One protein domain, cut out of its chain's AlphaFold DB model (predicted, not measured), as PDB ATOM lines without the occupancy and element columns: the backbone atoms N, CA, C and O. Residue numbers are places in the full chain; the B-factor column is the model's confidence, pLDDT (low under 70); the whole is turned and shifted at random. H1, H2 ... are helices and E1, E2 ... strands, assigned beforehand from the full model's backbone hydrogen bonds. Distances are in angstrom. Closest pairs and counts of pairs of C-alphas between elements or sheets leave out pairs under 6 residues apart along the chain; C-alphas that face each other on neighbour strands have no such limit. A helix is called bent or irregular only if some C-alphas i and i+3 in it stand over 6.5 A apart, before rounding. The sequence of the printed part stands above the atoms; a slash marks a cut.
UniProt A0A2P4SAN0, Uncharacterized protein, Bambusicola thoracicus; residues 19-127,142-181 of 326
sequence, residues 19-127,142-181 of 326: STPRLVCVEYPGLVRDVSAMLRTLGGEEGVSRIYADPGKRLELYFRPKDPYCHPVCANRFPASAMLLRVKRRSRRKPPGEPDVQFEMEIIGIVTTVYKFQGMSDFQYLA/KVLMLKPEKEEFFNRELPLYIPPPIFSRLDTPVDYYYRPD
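What this domain is: This is residues 19 to 127 and 142 to 181 of the 326 residues of an uncharacterized protein of Bambusicola thoracicus (UniProt A0A2P4SAN0). A long, bent hairpin, E3 and E4, reaches from a small curled sheet to one end of the model; at its base E1 and E2 complete the sheet and H2 packs on one face. Loops make most of the rest, with short H3 at the opposite end and residues 174 to 181 sticking out. The printed part has 149 residues, in order E1 H1 H2 E2 E3 E4 H3, under half of them in these three named helices and four named strands: mixed class, with a mixed sheet, E1 E4 E3 E2. It is extended, radius of gyration of the C-alphas 23.3 A, spanning 80 by 52 by 38 A.

How they stand to each other: Start at E1, residues 22 to 27, parallel to E4, residues 100 to 116: N 25 and O 113 are 2.9 A apart, within hydrogen-bond range. H1, residues 35 to 41, only grazes the sheet. H2, residues 44 to 53, is on it at a height of 8.5 A, making two layers, a helix on one face of a sheet. The closest C-alphas of H1 and H2, Leu 39 and Glu 45, are 6.4 A apart: close but not clearly touching. E2, residues 59 to 61, ends a split strand-helix-strand unit, E1, H1 H2, E2, two strands running the same way with E4 and E3 between them; its crossover is left-handed. E3, residues 73 to 92, forms hairpins with E2 (N 61 to O 73, 2.8 A) and E4 (N 88 to O 104, 2.8 A), a meander of successive antiparallel neighbours. H3, residues 151 to 155, is not on the sheet. In each helix every O i to N i+4 pair is within hydrogen-bond range.

Where its parts are: Find C-alpha 22 at (143.752, 169.297, 113.092), where E1 begins. E3 runs 45.6 A, bending by 95 degrees at residue 77; E4 runs 39.2 A, bending by 90 degrees at residue 113. H3 ends at C-alpha 155, (166.026, 135.885, 75.387).

The domain as a whole: Look to Gly 97 and Glu 151 for the C-alphas farthest apart, 82.1 A. Residues 128 to 141 are cut out, leaving C-alphas 127 and 142 9.3 A apart. The link E2 to E3 is long. Confidence is under 70 at residues 93 to 99 and 181.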
ATOM      1  N   SER A  19     141.504 174.784 118.841       76.69
ATOM      2  CA  SER A  19     140.925 174.818 117.490       76.69
ATOM      3  C   SER A  19     141.891 174.289 116.416       76.69
ATOM      4  O   SER A  19     141.458 173.828 115.357       76.69
ATOM      5  N   THR A  20     143.198 174.309 116.694       78.12
ATOM      6  CA  THR A  20     144.288 173.813 115.838       78.12
ATOM      7  C   THR A  20     145.440 173.279 116.693       78.12
ATOM      8  O   THR A  20     145.686 173.854 117.751       78.12
ATOM      9  N   PRO A  21     146.211 172.276 116.234       86.56
ATOM     10  CA  PRO A  21     146.167 171.636 114.917       86.56
ATOM     11  C   PRO A  21     145.046 170.595 114.754       86.56
ATOM     12  O   PRO A  21     144.655 169.904 115.698       86.56
ATOM     13  N   ARG A  22     144.561 170.452 113.511       90.44
ATOM     14  CA  ARG A  22     143.752 169.297 113.092       90.44
ATOM     15  C   ARG A  22     144.694 168.177 112.675       90.44
ATOM     16  O   ARG A  22     145.556 168.374 111.825       90.44
ATOM     17  N   LEU A  23     144.524 167.019 113.289       93.50
ATOM     18  CA  LEU A  23     145.412 165.877 113.159       93.50
ATOM     19  C   LEU A  23     144.766 164.772 112.321       93.50
ATOM     20  O   LEU A  23     143.539 164.629 112.244       93.50
ATOM     21  N   VAL A  24     145.630 163.960 111.723       94.19
ATOM     22  CA  VAL A  24     145.272 162.728 111.023       94.19
ATOM     23  C   VAL A  24     145.853 161.567 111.816       94.19
ATOM     24  O   VAL A  24     147.021 161.594 112.195       94.19
ATOM     25  N   CYS A  25     145.034 160.556 112.078       96.06
ATOM     26  CA  CYS A  25     145.459 159.341 112.756       96.06
ATOM     27  C   CYS A  25     145.546 158.190 111.753       96.06
ATOM     28  O   CYS A  25     144.680 158.032 110.890       96.06
ATOM     29  N   VAL A  26     146.582 157.370 111.881       97.06
ATOM     30  CA  VAL A  26     146.715 156.106 111.158       97.06
ATOM     31  C   VAL A  26     146.774 155.000 112.202       97.06
ATOM     32  O   VAL A  26     147.725 154.931 112.979       97.06
ATOM     33  N   GLU A  27     145.762 154.134 112.228       96.62
ATOM     34  CA  GLU A  27     145.734 152.947 113.090       96.62
ATOM     35  C   GLU A  27     146.628 151.864 112.473       96.62
ATOM     36  O   GLU A  27     146.150 150.939 111.824       96.62
ATOM     37  N   TYR A  28     147.947 152.024 112.611       97.06
ATOM     38  CA  TYR A  28     148.934 151.126 112.014       97.06
ATOM     39  C   TYR A  28     148.784 149.682 112.547       97.06
ATOM     40  O   TYR A  28     148.747 149.493 113.764       97.06
ATOM     41  N   PRO A  29     148.747 148.642 111.689       95.31
ATOM     42  CA  PRO A  29     148.381 147.278 112.077       95.31
ATOM     43  C   PRO A  29     149.567 146.482 112.656       95.31
ATOM     44  O   PRO A  29     149.686 145.276 112.451       95.31
ATOM     45  N   GLY A  30     150.486 147.148 113.358       93.44
ATOM     46  CA  GLY A  30     151.698 146.530 113.892       93.44
ATOM     47  C   GLY A  30     152.349 147.328 115.019       93.44
ATOM     48  O   GLY A  30     152.021 148.485 115.269       93.44
ATOM     49  N   LEU A  31     153.307 146.704 115.706       95.88
ATOM     50  CA  LEU A  31     154.061 147.356 116.775       95.88
ATOM     51  C   LEU A  31     155.109 148.314 116.192       95.88
ATOM     52  O   LEU A  31     156.068 147.883 115.549       95.88
ATOM     53  N   VAL A  32     154.967 149.608 116.473       96.44
ATOM     54  CA  VAL A  32     155.918 150.634 116.026       96.44
ATOM     55  C   VAL A  32     157.072 150.748 117.023       96.44
ATOM     56  O   VAL A  32     156.891 151.222 118.141       96.44
ATOM     57  N   ARG A  33     158.271 150.317 116.611       96.50
ATOM     58  CA  ARG A  33     159.532 150.529 117.356       96.50
ATOM     59  C   ARG A  33     160.372 151.676 116.789       96.50
ATOM     60  O   ARG A  33     161.079 152.340 117.533       96.50
ATOM     61  N   ASP A  34     160.274 151.895 115.480       97.25
ATOM     62  CA  ASP A  34     160.945 152.962 114.739       97.25
ATOM     63  C   ASP A  34     159.904 153.655 113.850       97.25
ATOM     64  O   ASP A  34     159.330 153.047 112.940       97.25
ATOM     65  N   VAL A  35     159.650 154.933 114.138       96.38
ATOM     66  CA  VAL A  35     158.670 155.762 113.422       96.38
ATOM     67  C   VAL A  35     159.093 155.989 111.972       96.38
ATOM     68  O   VAL A  35     158.251 155.954 111.081       96.38
ATOM     69  N   SER A  36     160.389 156.149 111.704       96.06
ATOM     70  CA  SER A  36     160.902 156.345 110.346       96.06
ATOM     71  C   SER A  36     160.748 155.075 109.514       96.06
ATOM     72  O   SER A  36     160.394 155.138 108.337       96.06
ATOM     73  N   ALA A  37     160.982 153.905 110.116       95.50
ATOM     74  CA  ALA A  37     160.734 152.623 109.463       95.50
ATOM     75  C   ALA A  37     159.249 152.405 109.155       95.50
ATOM     76  O   ALA A  37     158.930 151.970 108.053       95.50
ATOM     77  N   MET A  38     158.366 152.757 110.092       96.62
ATOM     78  CA  MET A  38     156.916 152.713 109.892       96.62
ATOM     79  C   MET A  38     156.463 153.675 108.787       96.62
ATOM     80  O   MET A  38     155.716 153.284 107.901       96.62
ATOM     81  N   LEU A  39     156.967 154.911 108.753       96.50
ATOM     82  CA  LEU A  39     156.602 155.848 107.690       96.50
ATOM     83  C   LEU A  39     157.042 155.345 106.311       96.50
ATOM     84  O   LEU A  39     156.289 155.483 105.353       96.50
ATOM     85  N   ARG A  40     158.208 154.694 106.197       96.50
ATOM     86  CA  ARG A  40     158.656 154.093 104.927       96.50
ATOM     87  C   ARG A  40     157.692 153.033 104.387       96.50
ATOM     88  O   ARG A  40     157.571 152.924 103.171       96.50
ATOM     89  N   THR A  41     157.002 152.273 105.242       97.31
ATOM     90  CA  THR A  41     156.022 151.271 104.783       97.31
ATOM     91  C   THR A  41     154.725 151.905 104.272       97.31
ATOM     92  O   THR A  41     154.018 151.278 103.490       97.31
ATOM     93  N   LEU A  42     154.443 153.159 104.640       97.31
ATOM     94  CA  LEU A  42     153.286 153.948 104.190       97.31
ATOM     95  C   LEU A  42     153.606 154.897 103.017       97.31
ATOM     96  O   LEU A  42     152.832 155.803 102.711       97.31
ATOM     97  N   GLY A  43     154.771 154.737 102.377       94.69
ATOM     98  CA  GLY A  43     155.221 155.621 101.294       94.69
ATOM     99  C   GLY A  43     155.845 156.941 101.766       94.69
ATOM    100  O   GLY A  43     155.980 157.872 100.975       94.69
ATOM    101  N   GLY A  44     156.235 157.026 103.041       95.81
ATOM    102  CA  GLY A  44     156.822 158.213 103.660       95.81
ATOM    103  C   GLY A  44     155.792 159.284 104.020       95.81
ATOM    104  O   GLY A  44     154.600 159.156 103.748       95.81
ATOM    105  N   GLU A  45     156.258 160.374 104.627       94.44
ATOM    106  CA  GLU A  45     155.398 161.499 105.017       94.44
ATOM    107  C   GLU A  45     154.734 162.176 103.805       94.44
ATOM    108  O   GLU A  45     153.545 162.503 103.844       94.44
ATOM    109  N   GLU A  46     155.462 162.300 102.692       95.06
ATOM    110  CA  GLU A  46     154.920 162.799 101.424       95.06
ATOM    111  C   GLU A  46     153.835 161.877 100.855       95.06
ATOM    112  O   GLU A  46     152.815 162.350 100.351       95.06
ATOM    113  N   GLY A  47     154.030 160.557 100.951       94.31
ATOM    114  CA  GLY A  47     153.046 159.565 100.524       94.31
ATOM    115  C   GLY A  47     151.748 159.689 101.310       94.31
ATOM    116  O   GLY A  47     150.681 159.847 100.714       94.31
ATOM    117  N   VAL A  48     151.844 159.718 102.641       95.44
ATOM    118  CA  VAL A  48     150.689 159.884 103.536       95.44
ATOM    119  C   VAL A  48     149.976 161.215 103.274       95.44
ATOM    120  O   VAL A  48     148.751 161.238 103.137       95.44
ATOM    121  N   SER A  49     150.726 162.309 103.131       94.94
ATOM    122  CA  SER A  49     150.178 163.641 102.836       94.94
ATOM    123  C   SER A  49     149.434 163.679 101.498       94.94
ATOM    124  O   SER A  49     148.325 164.211 101.412       94.94
ATOM    125  N   ARG A  50     149.997 163.052 100.457       95.62
ATOM    126  CA  ARG A  50     149.377 162.958  99.126       95.62
ATOM    127  C   ARG A  50     148.073 162.163  99.152       95.62
ATOM    128  O   ARG A  50     147.118 162.565  98.495       95.62
ATOM    129  N   ILE A  51     148.016 161.057  99.895       95.75
ATOM    130  CA  ILE A  51     146.776 160.283 100.059       95.75
ATOM    131  C   ILE A  51     145.748 161.080 100.865       95.75
ATOM    132  O   ILE A  51     144.574 161.109 100.515       95.75
ATOM    133  N   TYR A  52     146.172 161.796 101.907       94.81
ATOM    134  CA  TYR A  52     145.270 162.652 102.674       94.81
ATOM    135  C   TYR A  52     144.623 163.769 101.837       94.81
ATOM    136  O   TYR A  52     143.444 164.074 102.054       94.81
ATOM    137  N   ALA A  53     145.342 164.324 100.862       95.44
ATOM    138  CA  ALA A  53     144.818 165.335  99.947       95.44
ATOM    139  C   ALA A  53     143.723 164.810  98.992       95.44
ATOM    140  O   ALA A  53     142.943 165.608  98.478       95.44
ATOM    141  N   ASP A  54     143.628 163.492  98.782       95.25
ATOM    142  CA  ASP A  54     142.670 162.856  97.869       95.25
ATOM    143  C   ASP A  54     141.742 161.887  98.632       95.25
ATOM    144  O   ASP A  54     142.097 160.730  98.869       95.25
ATOM    145  N   PRO A  55     140.526 162.319  99.026       91.50
ATOM    146  CA  PRO A  55     139.594 161.487  99.786       91.50
ATOM    147  C   PRO A  55     139.157 160.195  99.088       91.50
ATOM    148  O   PRO A  55     138.659 159.301  99.770       91.50
ATOM    149  N   GLY A  56     139.315 160.092  97.762       92.94
ATOM    150  CA  GLY A  56     138.972 158.892  96.998       92.94
ATOM    151  C   GLY A  56     140.025 157.786  97.083       92.94
ATOM    152  O   GLY A  56     139.749 156.655  96.679       92.94
ATOM    153  N   LYS A  57     141.221 158.082  97.606       94.38
ATOM    154  CA  LYS A  57     142.318 157.118  97.713       94.38
ATOM    155  C   LYS A  57     142.366 156.449  99.081       94.38
ATOM    156  O   LYS A  57     142.103 157.051 100.120       94.38
ATOM    157  N   ARG A  58     142.746 155.173  99.062       95.19
ATOM    158  CA  ARG A  58     143.046 154.381 100.257       95.19
ATOM    159  C   ARG A  58     144.524 154.545 100.603       95.19
ATOM    160  O   ARG A  58     145.347 154.738  99.711       95.19
ATOM    161  N   LEU A  59     144.852 154.479 101.891       97.12
ATOM    162  CA  LEU A  59     146.242 154.520 102.337       97.12
ATOM    163  C   LEU A  59     146.845 153.122 102.224       97.12
ATOM    164  O   LEU A  59     146.354 152.186 102.848       97.12
ATOM    165  N   GLU A  60     147.899 152.987 101.434       96.12
ATOM    166  CA  GLU A  60     148.562 151.711 101.179       96.12
ATOM    167  C   GLU A  60     149.697 151.473 102.178       96.12
ATOM    168  O   GLU A  60     150.493 152.365 102.472       96.12
ATOM    169  N   LEU A  61     149.768 150.247 102.690       96.62
ATOM    170  CA  LEU A  61     150.832 149.750 103.547       96.62
ATOM    171  C   LEU A  61     151.578 148.622 102.841       96.62
ATOM    172  O   LEU A  61     151.018 147.554 102.594       96.62
ATOM    173  N   TYR A  62     152.868 148.830 102.606       96.69
ATOM    174  CA  TYR A  62     153.781 147.830 102.069       96.69
ATOM    175  C   TYR A  62     154.670 147.285 103.183       96.69
ATOM    176  O   TYR A  62     155.625 147.937 103.607       96.69
ATOM    177  N   PHE A  63     154.406 146.058 103.640       94.25
ATOM    178  CA  PHE A  63     155.256 145.397 104.642       94.25
ATOM    179  C   PHE A  63     156.692 145.171 104.150       94.25
ATOM    180  O   PHE A  63     157.623 145.108 104.952       94.25
ATOM    181  N   ARG A  64     156.879 145.058 102.828       93.25
ATOM    182  CA  ARG A  64     158.178 144.879 102.172       93.25
ATOM    183  C   ARG A  64     158.373 146.005 101.154       93.25
ATOM    184  O   ARG A  64     158.305 145.755  99.959       93.25
ATOM    185  N   PRO A  65     158.639 147.248 101.599       93.00
ATOM    186  CA  PRO A  65     158.632 148.428 100.725       93.00
ATOM    187  C   PRO A  65     159.743 148.427  99.662       93.00
ATOM    188  O   PRO A  65     159.726 149.248  98.754       93.00
ATOM    189  N   LYS A  66     160.729 147.529  99.779       89.75
ATOM    190  CA  LYS A  66     161.786 147.323  98.778       89.75
ATOM    191  C   LYS A  66     161.442 146.247  97.744       89.75
ATOM    192  O   LYS A  66     162.180 146.108  96.778       89.75
ATOM    193  N   ASP A  67     160.388 145.464  97.969       89.25
ATOM    194  CA  ASP A  67     159.938 144.453  97.018       89.25
ATOM    195  C   ASP A  67     158.863 145.040  96.086       89.25
ATOM    196  O   ASP A  67     157.776 145.374  96.566       89.25
ATOM    197  N   PRO A  68     159.111 145.123  94.766       87.44
ATOM    198  CA  PRO A  68     158.119 145.609  93.809       87.44
ATOM    199  C   PRO A  68     156.922 144.669  93.606       87.44
ATOM    200  O   PRO A  68     155.907 145.115  93.079       87.44
ATOM    201  N   TYR A  69     157.005 143.398  94.015       89.25
ATOM    202  CA  TYR A  69     155.876 142.459  93.986       89.25
ATOM    203  C   TYR A  69     155.120 142.379  95.313       89.25
ATOM    204  O   TYR A  69     154.245 141.531  95.473       89.25
ATOM    205  N   CYS A  70     155.424 143.251  96.276       92.12
ATOM    206  CA  CYS A  70     154.671 143.307  97.518       92.12
ATOM    207  C   CYS A  70     153.277 143.887  97.257       92.12
ATOM    208  O   CYS A  70     153.137 145.086  97.027       92.12
ATOM    209  N   HIS A  71     152.234 143.067  97.372       94.12
ATOM    210  CA  HIS A  71     150.856 143.567  97.374       94.12
ATOM    211  C   HIS A  71     150.603 144.379  98.654       94.12
ATOM    212  O   HIS A  71     150.986 143.915  99.737       94.12
ATOM    213  N   PRO A  72     150.003 145.580  98.567       94.94
ATOM    214  CA  PRO A  72     149.750 146.412  99.735       94.94
ATOM    215  C   PRO A  72     148.549 145.917 100.543       94.94
ATOM    216  O   PRO A  72     147.628 145.292 100.019       94.94
ATOM    217  N   VAL A  73     148.520 146.287 101.823       94.62
ATOM    218  CA  VAL A  73     147.293 146.281 102.629       94.62
ATOM    219  C   VAL A  73     146.737 147.694 102.659       94.62
ATOM    220  O   VAL A  73     147.471 148.646 102.912       94.62
ATOM    221  N   CYS A  74     145.442 147.853 102.407       94.88
ATOM    222  CA  CYS A  74     144.848 149.170 102.208       94.88
ATOM    223  C   CYS A  74     143.984 149.595 103.401       94.88
ATOM    224  O   CYS A  74     142.993 148.939 103.738       94.88
ATOM    225  N   ALA A  75     144.298 150.743 103.994       96.62
ATOM    226  CA  ALA A  75     143.471 151.387 105.000       96.62
ATOM    227  C   ALA A  75     142.382 152.268 104.382       96.62
ATOM    228  O   ALA A  75     142.616 153.050 103.457       96.62
ATOM    229  N   ASN A  76     141.188 152.171 104.959       95.62
ATOM    230  CA  ASN A  76     140.043 153.000 104.605       95.62
ATOM    231  C   ASN A  76     140.040 154.291 105.424       95.62
ATOM    232  O   ASN A  76     140.429 154.295 106.593       95.62
ATOM    233  N   ARG A  77     139.590 155.380 104.795       96.56
ATOM    234  CA  ARG A  77     139.474 156.704 105.406       96.56
ATOM    235  C   ARG A  77     138.131 156.839 106.119       96.56
ATOM    236  O   ARG A  77     137.087 156.678 105.493       96.56
ATOM    237  N   PHE A  78     138.160 157.221 107.392       95.81
ATOM    238  CA  PHE A  78     136.967 157.489 108.192       95.81
ATOM    239  C   PHE A  78     136.999 158.907 108.771       95.81
ATOM    240  O   PHE A  78     138.061 159.355 109.224       95.81
ATOM    241  N   PRO A  79     135.861 159.626 108.792       95.69
ATOM    242  CA  PRO A  79     135.739 160.822 109.611       95.69
ATOM    243  C   PRO A  79     135.838 160.434 111.090       95.69
ATOM    244  O   PRO A  79     135.380 159.367 111.498       95.69
ATOM    245  N   ALA A  80     136.442 161.301 111.894       94.25
ATOM    246  CA  ALA A  80     136.579 161.087 113.327       94.25
ATOM    247  C   ALA A  80     136.345 162.381 114.106       94.25
ATOM    248  O   ALA A  80     136.526 163.475 113.577       94.25
ATOM    249  N   SER A  81     135.973 162.221 115.372       92.38
ATOM    250  CA  SER A  81     135.860 163.293 116.360       92.38
ATOM    251  C   SER A  81     136.605 162.849 117.616       92.38
ATOM    252  O   SER A  81     135.994 162.478 118.612       92.38
ATOM    253  N   ALA A  82     137.933 162.782 117.526       92.94
ATOM    254  CA  ALA A  82     138.799 162.345 118.620       92.94
ATOM    255  C   ALA A  82     139.816 163.435 118.986       92.94
ATOM    256  O   ALA A  82     140.021 164.384 118.234       92.94
ATOM    257  N   MET A  83     140.458 163.310 120.146       93.44
ATOM    258  CA  MET A  83     141.442 164.269 120.657       93.44
ATOM    259  C   MET A  83     142.734 163.539 121.011       93.44
ATOM    260  O   MET A  83     142.693 162.436 121.553       93.44
ATOM    261  N   LEU A  84     143.880 164.160 120.731       94.25
ATOM    262  CA  LEU A  84     145.171 163.666 121.198       94.25
ATOM    263  C   LEU A  84     145.501 164.315 122.545       94.25
ATOM    264  O   LEU A  84     145.798 165.506 122.600       94.25
ATOM    265  N   LEU A  85     145.456 163.531 123.622       93.81
ATOM    266  CA  LEU A  85     145.763 163.984 124.978       93.81
ATOM    267  C   LEU A  85     147.195 163.600 125.368       93.81
ATOM    268  O   LEU A  85     147.550 162.420 125.387       93.81
ATOM    269  N   ARG A  86     148.011 164.588 125.736       92.88
ATOM    270  CA  ARG A  86     149.304 164.381 126.392       92.88
ATOM    271  C   ARG A  86     149.095 164.292 127.892       92.88
ATOM    272  O   ARG A  86     148.540 165.208 128.485       92.88
ATOM    273  N   VAL A  87     149.598 163.227 128.512       93.00
ATOM    274  CA  VAL A  87     149.598 163.064 129.972       93.00
ATOM    275  C   VAL A  87     151.036 162.902 130.448       93.00
ATOM    276  O   VAL A  87     151.709 161.929 130.113       93.00
ATOM    277  N   LYS A  88     151.518 163.855 131.242       90.88
ATOM    278  CA  LYS A  88     152.845 163.829 131.854       90.88
ATOM    279  C   LYS A  88     152.703 163.527 133.341       90.88
ATOM    280  O   LYS A  88     152.139 164.308 134.099       90.88
ATOM    281  N   ARG A  89     153.242 162.385 133.760       89.25
ATOM    282  CA  ARG A  89     153.275 161.954 135.161       89.25
ATOM    283  C   ARG A  89     154.615 162.336 135.785       89.25
ATOM    284  O   ARG A  89     155.657 161.850 135.348       89.25
ATOM    285  N   ARG A  90     154.603 163.171 136.823       84.62
ATOM    286  CA  ARG A  90     155.774 163.483 137.654       84.62
ATOM    287  C   ARG A  90     155.621 162.769 138.993       84.62
ATOM    288  O   ARG A  90     154.564 162.831 139.604       84.62
ATOM    289  N   SER A  91     156.663 162.072 139.434       82.12
ATOM    290  CA  SER A  91     156.687 161.383 140.728       82.12
ATOM    291  C   SER A  91     157.912 161.836 141.509       82.12
ATOM    292  O   SER A  91     159.022 161.818 140.969       82.12
ATOM    293  N   ARG A  92     157.727 162.255 142.765       75.25
ATOM    294  CA  ARG A  92     158.831 162.536 143.694       75.25
ATOM    295  C   ARG A  92     158.974 161.371 144.671       75.25
ATOM    296  O   ARG A  92     158.006 160.981 145.317       75.25
ATOM    297  N   ARG A  93     160.190 160.826 144.809       64.31
ATOM    298  CA  ARG A  93     160.496 159.834 145.854       64.31
ATOM    299  C   ARG A  93     160.578 160.552 147.204       64.31
ATOM    300  O   ARG A  93     161.590 161.179 147.500       64.31
ATOM    301  N   LYS A  94     159.508 160.483 147.995       62.09
ATOM    302  CA  LYS A  94     159.512 160.803 149.430       62.09
ATOM    303  C   LYS A  94     159.601 159.503 150.258       62.09
ATOM    304  O   LYS A  94     159.322 158.437 149.704       62.09
ATOM    305  N   PRO A  95     160.026 159.568 151.538       64.38
ATOM    306  CA  PRO A  95     159.986 158.437 152.477       64.38
ATOM    307  C   PRO A  95     158.574 157.818 152.598       64.38
ATOM    308  O   PRO A  95     157.601 158.442 152.171       64.38
ATOM    309  N   PRO A  96     158.453 156.576 153.112       62.75
ATOM    310  CA  PRO A  96     157.273 155.736 152.912       62.75
ATOM    311  C   PRO A  96     156.021 156.344 153.558       62.75
ATOM    312  O   PRO A  96     156.000 156.590 154.759       62.75
ATOM    313  N   GLY A  97     154.981 156.578 152.751       60.72
ATOM    314  CA  GLY A  97     153.687 157.074 153.230       60.72
ATOM    315  C   GLY A  97     152.686 157.348 152.111       60.72
ATOM    316  O   GLY A  97     151.638 156.722 152.081       60.72
ATOM    317  N   GLU A  98     153.025 158.191 151.132       59.19
ATOM    318  CA  GLU A  98     152.187 158.426 149.946       59.19
ATOM    319  C   GLU A  98     153.047 158.832 148.737       59.19
ATOM    320  O   GLU A  98     153.915 159.705 148.863       59.19
ATOM    321  N   PRO A  99     152.846 158.234 147.549       62.00
ATOM    322  CA  PRO A  99     153.497 158.718 146.344       62.00
ATOM    323  C   PRO A  99     152.871 160.063 145.930       62.00
ATOM    324  O   PRO A  99     151.723 160.113 145.493       62.00
ATOM    325  N   ASP A 100     153.642 161.149 146.036       72.56
ATOM    326  CA  ASP A 100     153.310 162.473 145.484       72.56
ATOM    327  C   ASP A 100     153.417 162.404 143.949       72.56
ATOM    328  O   ASP A 100     154.483 162.626 143.356       72.56
ATOM    329  N   VAL A 101     152.330 161.946 143.313       81.12
ATOM    330  CA  VAL A 101     152.194 161.825 141.858       81.12
ATOM    331  C   VAL A 101     151.404 163.017 141.336       81.12
ATOM    332  O   VAL A 101     150.211 163.141 141.595       81.12
ATOM    333  N   GLN A 102     152.060 163.854 140.540       82.00
ATOM    334  CA  GLN A 102     151.429 164.971 139.847       82.00
ATOM    335  C   GLN A 102     151.202 164.609 138.381       82.00
ATOM    336  O   GLN A 102     152.106 164.104 137.706       82.00
ATOM    337  N   PHE A 103     149.997 164.881 137.889       86.38
ATOM    338  CA  PHE A 103     149.649 164.735 136.482       86.38
ATOM    339  C   PHE A 103     149.499 166.112 135.849       86.38
ATOM    340  O   PHE A 103     148.827 166.984 136.383       86.38
ATOM    341  N   GLU A 104     150.122 166.284 134.695       88.38
ATOM    342  CA  GLU A 104     149.973 167.445 133.830       88.38
ATOM    343  C   GLU A 104     149.350 166.937 132.528       88.38
ATOM    344  O   GLU A 104     149.870 166.000 131.914       88.38
ATOM    345  N   MET A 105     148.197 167.487 132.159       91.44
ATOM    346  CA  MET A 105     147.412 167.043 131.008       91.44
ATOM    347  C   MET A 105     147.243 168.193 130.022       91.44
ATOM    348  O   MET A 105     147.044 169.331 130.434       91.44
ATOM    349  N   GLU A 106     147.310 167.896 128.728       91.75
ATOM    350  CA  GLU A 106     147.159 168.892 127.665       91.75
ATOM    351  C   GLU A 106     146.582 168.249 126.408       91.75
ATOM    352  O   GLU A 106     147.045 167.192 125.971       91.75
ATOM    353  N   ILE A 107     145.588 168.894 125.801       93.06
ATOM    354  CA  ILE A 107     145.061 168.480 124.502       93.06
ATOM    355  C   ILE A 107     145.986 169.044 123.421       93.06
ATOM    356  O   ILE A 107     146.087 170.254 123.260       93.06
ATOM    357  N   ILE A 108     146.654 168.167 122.670       93.75
ATOM    358  CA  ILE A 108     147.586 168.552 121.599       93.75
ATOM    359  C   ILE A 108     146.832 168.949 120.324       93.75
ATOM    360  O   ILE A 108     147.316 169.765 119.548       93.75
ATOM    361  N   GLY A 109     145.666 168.356 120.064       94.06
ATOM    362  CA  GLY A 109     144.898 168.634 118.853       94.06
ATOM    363  C   GLY A 109     143.716 167.695 118.656       94.06
ATOM    364  O   GLY A 109     143.535 166.724 119.398       94.06
ATOM    365  N   ILE A 110     142.921 167.983 117.627       94.69
ATOM    366  CA  ILE A 110     141.707 167.231 117.287       94.69
ATOM    367  C   ILE A 110     141.987 166.341 116.079       94.69
ATOM    368  O   ILE A 110     142.363 166.827 115.016       94.69
ATOM    369  N   VAL A 111     141.759 165.039 116.214       95.44
ATOM    370  CA  VAL A 111     141.832 164.066 115.125       95.44
ATOM    371  C   VAL A 111     140.509 164.052 114.375       95.44
ATOM    372  O   VAL A 111     139.485 163.630 114.915       95.44
ATOM    373  N   THR A 112     140.540 164.476 113.111       94.12
ATOM    374  CA  THR A 112     139.325 164.564 112.282       94.12
ATOM    375  C   THR A 112     139.235 163.503 111.197       94.12
ATOM    376  O   THR A 112     138.214 163.353 110.529       94.12
ATOM    377  N   THR A 113     140.322 162.770 110.979       95.62
ATOM    378  CA  THR A 113     140.396 161.693 109.995       95.62
ATOM    379  C   THR A 113     141.232 160.561 110.562       95.62
ATOM    380  O   THR A 113     142.321 160.802 111.081       95.62
ATOM    381  N   VAL A 114     140.717 159.339 110.452       97.44
ATOM    382  CA  VAL A 114     141.413 158.117 110.857       97.44
ATOM    383  C   VAL A 114     141.501 157.177 109.658       97.44
ATOM    384  O   VAL A 114     140.496 156.928 108.992       97.44
ATOM    385  N   TYR A 115     142.689 156.644 109.395       97.69
ATOM    386  CA  TYR A 115     142.898 155.543 108.458       97.69
ATOM    387  C   TYR A 115     142.950 154.222 109.219       97.69
ATOM    388  O   TYR A 115     143.767 154.080 110.129       97.69
ATOM    389  N   LYS A 116     142.093 153.264 108.848       96.69
ATOM    390  CA  LYS A 116     142.013 151.949 109.506       96.69
ATOM    391  C   LYS A 116     142.251 150.810 108.528       96.69
ATOM    392  O   LYS A 116     141.581 150.729 107.496       96.69
ATOM    393  N   PHE A 117     143.152 149.899 108.881       96.00
ATOM    394  CA  PHE A 117     143.418 148.669 108.133       96.00
ATOM    395  C   PHE A 117     142.445 147.575 108.580       96.00
ATOM    396  O   PHE A 117     142.739 146.793 109.476       96.00
ATOM    397  N   GLN A 118     141.250 147.566 107.989       92.75
ATOM    398  CA  GLN A 118     140.221 146.552 108.266       92.75
ATOM    399  C   GLN A 118     140.232 145.395 107.257       92.75
ATOM    400  O   GLN A 118     139.652 144.347 107.525       92.75
ATOM    401  N   GLY A 119     140.864 145.598 106.097       91.25
ATOM    402  CA  GLY A 119     141.033 144.565 105.082       91.25
ATOM    403  C   GLY A 119     142.167 143.599 105.428       91.25
ATOM    404  O   GLY A 119     143.156 143.972 106.061       91.25
ATOM    405  N   MET A 120     142.020 142.358 104.986       91.88
ATOM    406  CA  MET A 120     143.051 141.332 104.984       91.88
ATOM    407  C   MET A 120     144.127 141.653 103.944       91.88
ATOM    408  O   MET A 120     143.881 142.341 102.952       91.88
ATOM    409  N   SER A 121     145.327 141.118 104.167       91.69
ATOM    410  CA  SER A 121     146.374 141.131 103.149       91.69
ATOM    411  C   SER A 121     145.990 140.235 101.981       91.69
ATOM    412  O   SER A 121     145.456 139.144 102.181       91.69
ATOM    413  N   ASP A 122     146.345 140.669 100.776       93.38
ATOM    414  CA  ASP A 122     146.313 139.807  99.602       93.38
ATOM    415  C   ASP A 122     147.398 138.717  99.694       93.38
ATOM    416  O   ASP A 122     148.321 138.790 100.523       93.38
ATOM    417  N   PHE A 123     147.288 137.710  98.828       92.06
ATOM    418  CA  PHE A 123     148.294 136.673  98.667       92.06
ATOM    419  C   PHE A 123     149.622 137.290  98.230       92.06
ATOM    420  O   PHE A 123     149.686 138.085  97.296       92.06
ATOM    421  N   GLN A 124     150.696 136.901  98.911       91.25
ATOM    422  CA  GLN A 124     152.048 137.340  98.592       91.25
ATOM    423  C   GLN A 124     152.740 136.261  97.770       91.25
ATOM    424  O   GLN A 124     152.673 135.076  98.105       91.25
ATOM    425  N   TYR A 125     153.446 136.674  96.725       88.69
ATOM    426  CA  TYR A 125     154.213 135.771  95.884       88.69
ATOM    427  C   TYR A 125     155.647 136.273  95.761       88.69
ATOM    428  O   TYR A 125     155.885 137.414  95.374       88.69
ATOM    429  N   LEU A 126     156.606 135.418  96.117       88.38
ATOM    430  CA  LEU A 126     158.026 135.726  96.007       88.38
ATOM    431  C   LEU A 126     158.589 135.079  94.749       88.38
ATOM    432  O   LEU A 126     158.395 133.884  94.532       88.38
ATOM    433  N   ALA A 127     159.345 135.845  93.962       87.94
ATOM    434  CA  ALA A 127     160.099 135.320  92.828       87.94
ATOM    435  C   ALA A 127     161.294 134.484  93.327       87.94
ATOM    436  O   ALA A 127     162.431 134.954  93.377       87.94
ATOM    437  N   LYS A 142     166.970 138.636  88.206       83.12
ATOM    438  CA  LYS A 142     166.679 138.083  86.901       83.12
ATOM    439  C   LYS A 142     165.407 138.734  86.379       83.12
ATOM    440  O   LYS A 142     165.454 139.388  85.363       83.12
ATOM    441  N   VAL A 143     164.284 138.663  87.069       83.56
ATOM    442  CA  VAL A 143     162.994 139.116  86.522       83.56
ATOM    443  C   VAL A 143     162.913 140.645  86.360       83.56
ATOM    444  O   VAL A 143     162.293 141.130  85.416       83.56
ATOM    445  N   LEU A 144     163.549 141.414  87.245       83.00
ATOM    446  CA  LEU A 144     163.482 142.874  87.244       83.00
ATOM    447  C   LEU A 144     164.666 143.491  86.504       83.00
ATOM    448  O   LEU A 144     165.826 143.200  86.790       83.00
ATOM    449  N   MET A 145     164.372 144.436  85.612       82.75
ATOM    450  CA  MET A 145     165.397 145.297  85.023       82.75
ATOM    451  C   MET A 145     165.797 146.386  86.020       82.75
ATOM    452  O   MET A 145     165.148 147.425  86.112       82.75
ATOM    453  N   LEU A 146     166.870 146.149  86.774       80.19
ATOM    454  CA  LEU A 146     167.447 147.148  87.685       80.19
ATOM    455  C   LEU A 146     168.374 148.142  86.965       80.19
ATOM    456  O   LEU A 146     168.650 149.226  87.473       80.19
ATOM    457  N   LYS A 147     168.859 147.766  85.780       84.88
ATOM    458  CA  LYS A 147     169.737 148.551  84.909       84.88
ATOM    459  C   LYS A 147     169.373 148.280  83.442       84.88
ATOM    460  O   LYS A 147     168.655 147.318  83.179       84.88
ATOM    461  N   PRO A 148     169.844 149.095  82.485       88.00
ATOM    462  CA  PRO A 148     169.737 148.759  81.070       88.00
ATOM    463  C   PRO A 148     170.442 147.427  80.785       88.00
ATOM    464  O   PRO A 148     171.619 147.268  81.115       88.00
ATOM    465  N   GLU A 149     169.722 146.481  80.189       89.62
ATOM    466  CA  GLU A 149     170.204 145.127  79.904       89.62
ATOM    467  C   GLU A 149     170.331 144.877  78.394       89.62
ATOM    468  O   GLU A 149     169.739 145.581  77.574       89.62
ATOM    469  N   LYS A 150     171.133 143.873  78.026       89.19
ATOM    470  CA  LYS A 150     171.346 143.455  76.630       89.19
ATOM    471  C   LYS A 150     170.302 142.431  76.183       89.19
ATOM    472  O   LYS A 150     169.576 141.872  76.998       89.19
ATOM    473  N   GLU A 151     170.285 142.130  74.887       90.38
ATOM    474  CA  GLU A 151     169.394 141.139  74.269       90.38
ATOM    475  C   GLU A 151     169.389 139.776  74.993       90.38
ATOM    476  O   GLU A 151     168.332 139.190  75.221       90.38
ATOM    477  N   GLU A 152     170.553 139.316  75.457       88.31
ATOM    478  CA  GLU A 152     170.721 138.064  76.212       88.31
ATOM    479  C   GLU A 152     169.823 137.977  77.461       88.31
ATOM    480  O   GLU A 152     169.341 136.901  77.815       88.31
ATOM    481  N   PHE A 153     169.554 139.105  78.124       87.06
ATOM    482  CA  PHE A 153     168.680 139.153  79.296       87.06
ATOM    483  C   PHE A 153     167.213 138.883  78.942       87.06
ATOM    484  O   PHE A 153     166.483 138.301  79.748       87.06
ATOM    485  N   PHE A 154     166.779 139.309  77.755       84.56
ATOM    486  CA  PHE A 154     165.399 139.156  77.291       84.56
ATOM    487  C   PHE A 154     165.142 137.769  76.704       84.56
ATOM    488  O   PHE A 154     164.051 137.235  76.878       84.56
ATOM    489  N   ASN A 155     166.151 137.179  76.059       87.75
ATOM    490  CA  ASN A 155     166.026 135.885  75.387       87.75
ATOM    491  C   ASN A 155     166.283 134.677  76.300       87.75
ATOM    492  O   ASN A 155     166.069 133.542  75.880       87.75
ATOM    493  N   ARG A 156     166.756 134.876  77.536       85.50
ATOM    494  CA  ARG A 156     166.960 133.756  78.467       85.50
ATOM    495  C   ARG A 156     165.623 133.142  78.888       85.50
ATOM    496  O   ARG A 156     164.655 133.839  79.194       85.50
ATOM    497  N   GLU A 157     165.618 131.825  79.019       82.69
ATOM    498  CA  GLU A 157     164.482 131.111  79.584       82.69
ATOM    499  C   GLU A 157     164.447 131.287  81.105       82.69
ATOM    500  O   GLU A 157     165.419 131.021  81.818       82.69
ATOM    501  N   LEU A 158     163.309 131.753  81.616       81.06
ATOM    502  CA  LEU A 158     163.026 131.845  83.042       81.06
ATOM    503  C   LEU A 158     161.635 131.281  83.323       81.06
ATOM    504  O   LEU A 158     160.735 131.429  82.492       81.06
ATOM    505  N   PRO A 159     161.415 130.698  84.514       78.31
ATOM    506  CA  PRO A 159     160.064 130.414  84.964       78.31
ATOM    507  C   PRO A 159     159.222 131.702  84.989       78.31
ATOM    508  O   PRO A 159     159.727 132.798  85.244       78.31
ATOM    509  N   LEU A 160     157.924 131.565  84.718       76.25
ATOM    510  CA  LEU A 160     156.977 132.680  84.654       76.25
ATOM    511  C   LEU A 160     156.729 133.270  86.053       76.25
ATOM    512  O   LEU A 160     155.827 132.848  86.771       76.25
ATOM    513  N   TYR A 161     157.521 134.278  86.419       81.31
ATOM    514  CA  TYR A 161     157.428 135.020  87.682       81.31
ATOM    515  C   TYR A 161     156.737 136.383  87.507       81.31
ATOM    516  O   TYR A 161     157.236 137.407  87.963       81.31
ATOM    517  N   ILE A 162     155.593 136.413  86.822       82.12
ATOM    518  CA  ILE A 162     154.794 137.636  86.647       82.12
ATOM    519  C   ILE A 162     153.494 137.468  87.439       82.12
ATOM    520  O   ILE A 162     152.528 136.910  86.907       82.12
ATOM    521  N   PRO A 163     153.454 137.885  88.721       85.81
ATOM    522  CA  PRO A 163     152.233 137.793  89.505       85.81
ATOM    523  C   PRO A 163     151.181 138.783  88.978       85.81
ATOM    524  O   PRO A 163     151.530 139.866  88.498       85.81
ATOM    525  N   PRO A 164     149.881 138.456  89.074       89.12
ATOM    526  CA  PRO A 164     148.834 139.437  88.833       89.12
ATOM    527  C   PRO A 164     148.949 140.593  89.844       89.12
ATOM    528  O   PRO A 164     149.360 140.381  90.988       89.12
ATOM    529  N   PRO A 165     148.522 141.814  89.474       86.75
ATOM    530  CA  PRO A 165     148.565 142.963  90.381       86.75
ATOM    531  C   PRO A 165     147.673 142.785  91.617       86.75
ATOM    532  O   PRO A 165     147.881 143.461  92.614       86.75
ATOM    533  N   ILE A 166     146.679 141.896  91.544       89.25
ATOM    534  CA  ILE A 166     145.777 141.522  92.636       89.25
ATOM    535  C   ILE A 166     145.470 140.028  92.477       89.25
ATOM    536  O   ILE A 166     145.021 139.610  91.405       89.25
ATOM    537  N   PHE A 167     145.692 139.233  93.523       90.69
ATOM    538  CA  PHE A 167     145.303 137.822  93.557       90.69
ATOM    539  C   PHE A 167     143.864 137.667  94.055       90.69
ATOM    540  O   PHE A 167     143.045 137.009  93.407       90.69
ATOM    541  N   SER A 168     143.528 138.306  95.176       90.31
ATOM    542  CA  SER A 168     142.188 138.307  95.748       90.31
ATOM    543  C   SER A 168     141.430 139.576  95.382       90.31
ATOM    544  O   SER A 168     141.792 140.684  95.759       90.31
ATOM    545  N   ARG A 169     140.286 139.419  94.712       86.81
ATOM    546  CA  ARG A 169     139.372 140.545  94.439       86.81
ATOM    547  C   ARG A 169     138.657 141.068  95.689       86.81
ATOM    548  O   ARG A 169     137.949 142.066  95.589       86.81
ATOM    549  N   LEU A 170     138.778 140.366  96.814       86.19
ATOM    550  CA  LEU A 170     138.134 140.687  98.082       86.19
ATOM    551  C   LEU A 170     139.210 140.820  99.159       86.19
ATOM    552  O   LEU A 170     139.988 139.891  99.375       86.19
ATOM    553  N   ASP A 171     139.226 141.953  99.850       85.56
ATOM    554  CA  ASP A 171     140.054 142.185 101.034       85.56
ATOM    555  C   ASP A 171     139.255 142.011 102.335       85.56
ATOM    556  O   ASP A 171     139.824 142.035 103.417       85.56
ATOM    557  N   THR A 172     137.942 141.790 102.271       85.81
ATOM    558  CA  THR A 172     137.112 141.498 103.446       85.81
ATOM    559  C   THR A 172     136.879 139.999 103.606       85.81
ATOM    560  O   THR A 172     136.640 139.316 102.602       85.81
ATOM    561  N   PRO A 173     136.883 139.468 104.843       82.50
ATOM    562  CA  PRO A 173     136.486 138.089 105.081       82.50
ATOM    563  C   PRO A 173     135.045 137.874 104.603       82.50
ATOM    564  O   PRO A 173     134.174 138.718 104.810       82.50
ATOM    565  N   VAL A 174     134.808 136.749 103.932       80.94
ATOM    566  CA  VAL A 174     133.463 136.333 103.532       80.94
ATOM    567  C   VAL A 174     132.869 135.521 104.671       80.94
ATOM    568  O   VAL A 174     133.498 134.576 105.150       80.94
ATOM    569  N   ASP A 175     131.649 135.860 105.075       81.25
ATOM    570  CA  ASP A 175     130.910 135.069 106.052       81.25
ATOM    571  C   ASP A 175     130.691 133.651 105.509       81.25
ATOM    572  O   ASP A 175     129.920 133.420 104.574       81.25
ATOM    573  N   TYR A 176     131.387 132.681 106.100       78.44
ATOM    574  CA  TYR A 176     131.312 131.285 105.674       78.44
ATOM    575  C   TYR A 176     129.931 130.664 105.958       78.44
ATOM    576  O   TYR A 176     129.503 129.739 105.271       78.44
ATOM    577  N   TYR A 177     129.217 131.175 106.971       83.69
ATOM    578  CA  TYR A 177     127.915 130.690 107.462       83.69
ATOM    579  C   TYR A 177     127.835 129.175 107.757       83.69
ATOM    580  O   TYR A 177     126.734 128.679 107.979       83.69
ATOM    581  N   TYR A 178     128.963 128.446 107.750       79.88
ATOM    582  CA  TYR A 178     129.059 126.993 107.962       79.88
ATOM    583  C   TYR A 178     127.955 126.203 107.246       79.88
ATOM    584  O   TYR A 178     127.349 125.291 107.813       79.88
ATOM    585  N   ARG A 179     127.647 126.583 105.999       75.81
ATOM    586  CA  ARG A 179     126.597 125.904 105.237       75.81
ATOM    587  C   ARG A 179     127.033 124.461 104.963       75.81
ATOM    588  O   ARG A 179     128.197 124.263 104.618       75.81
ATOM    589  N   PRO A 180     126.127 123.474 105.083       73.81
ATOM    590  CA  PRO A 180     126.423 122.109 104.672       73.81
ATOM    591  C   PRO A 180     126.922 122.078 103.227       73.81
ATOM    592  O   PRO A 180     126.431 122.840 102.384       73.81
ATOM    593  N   ASP A 181     127.867 121.185 102.939       68.88
ATOM    594  CA  ASP A 181     128.336 120.964 101.575       68.88
ATOM    595  C   ASP A 181     127.166 120.630 100.644       68.88
ATOM    596  O   ASP A 181     126.189 119.977 101.030       68.88
TER     597      ASP A 181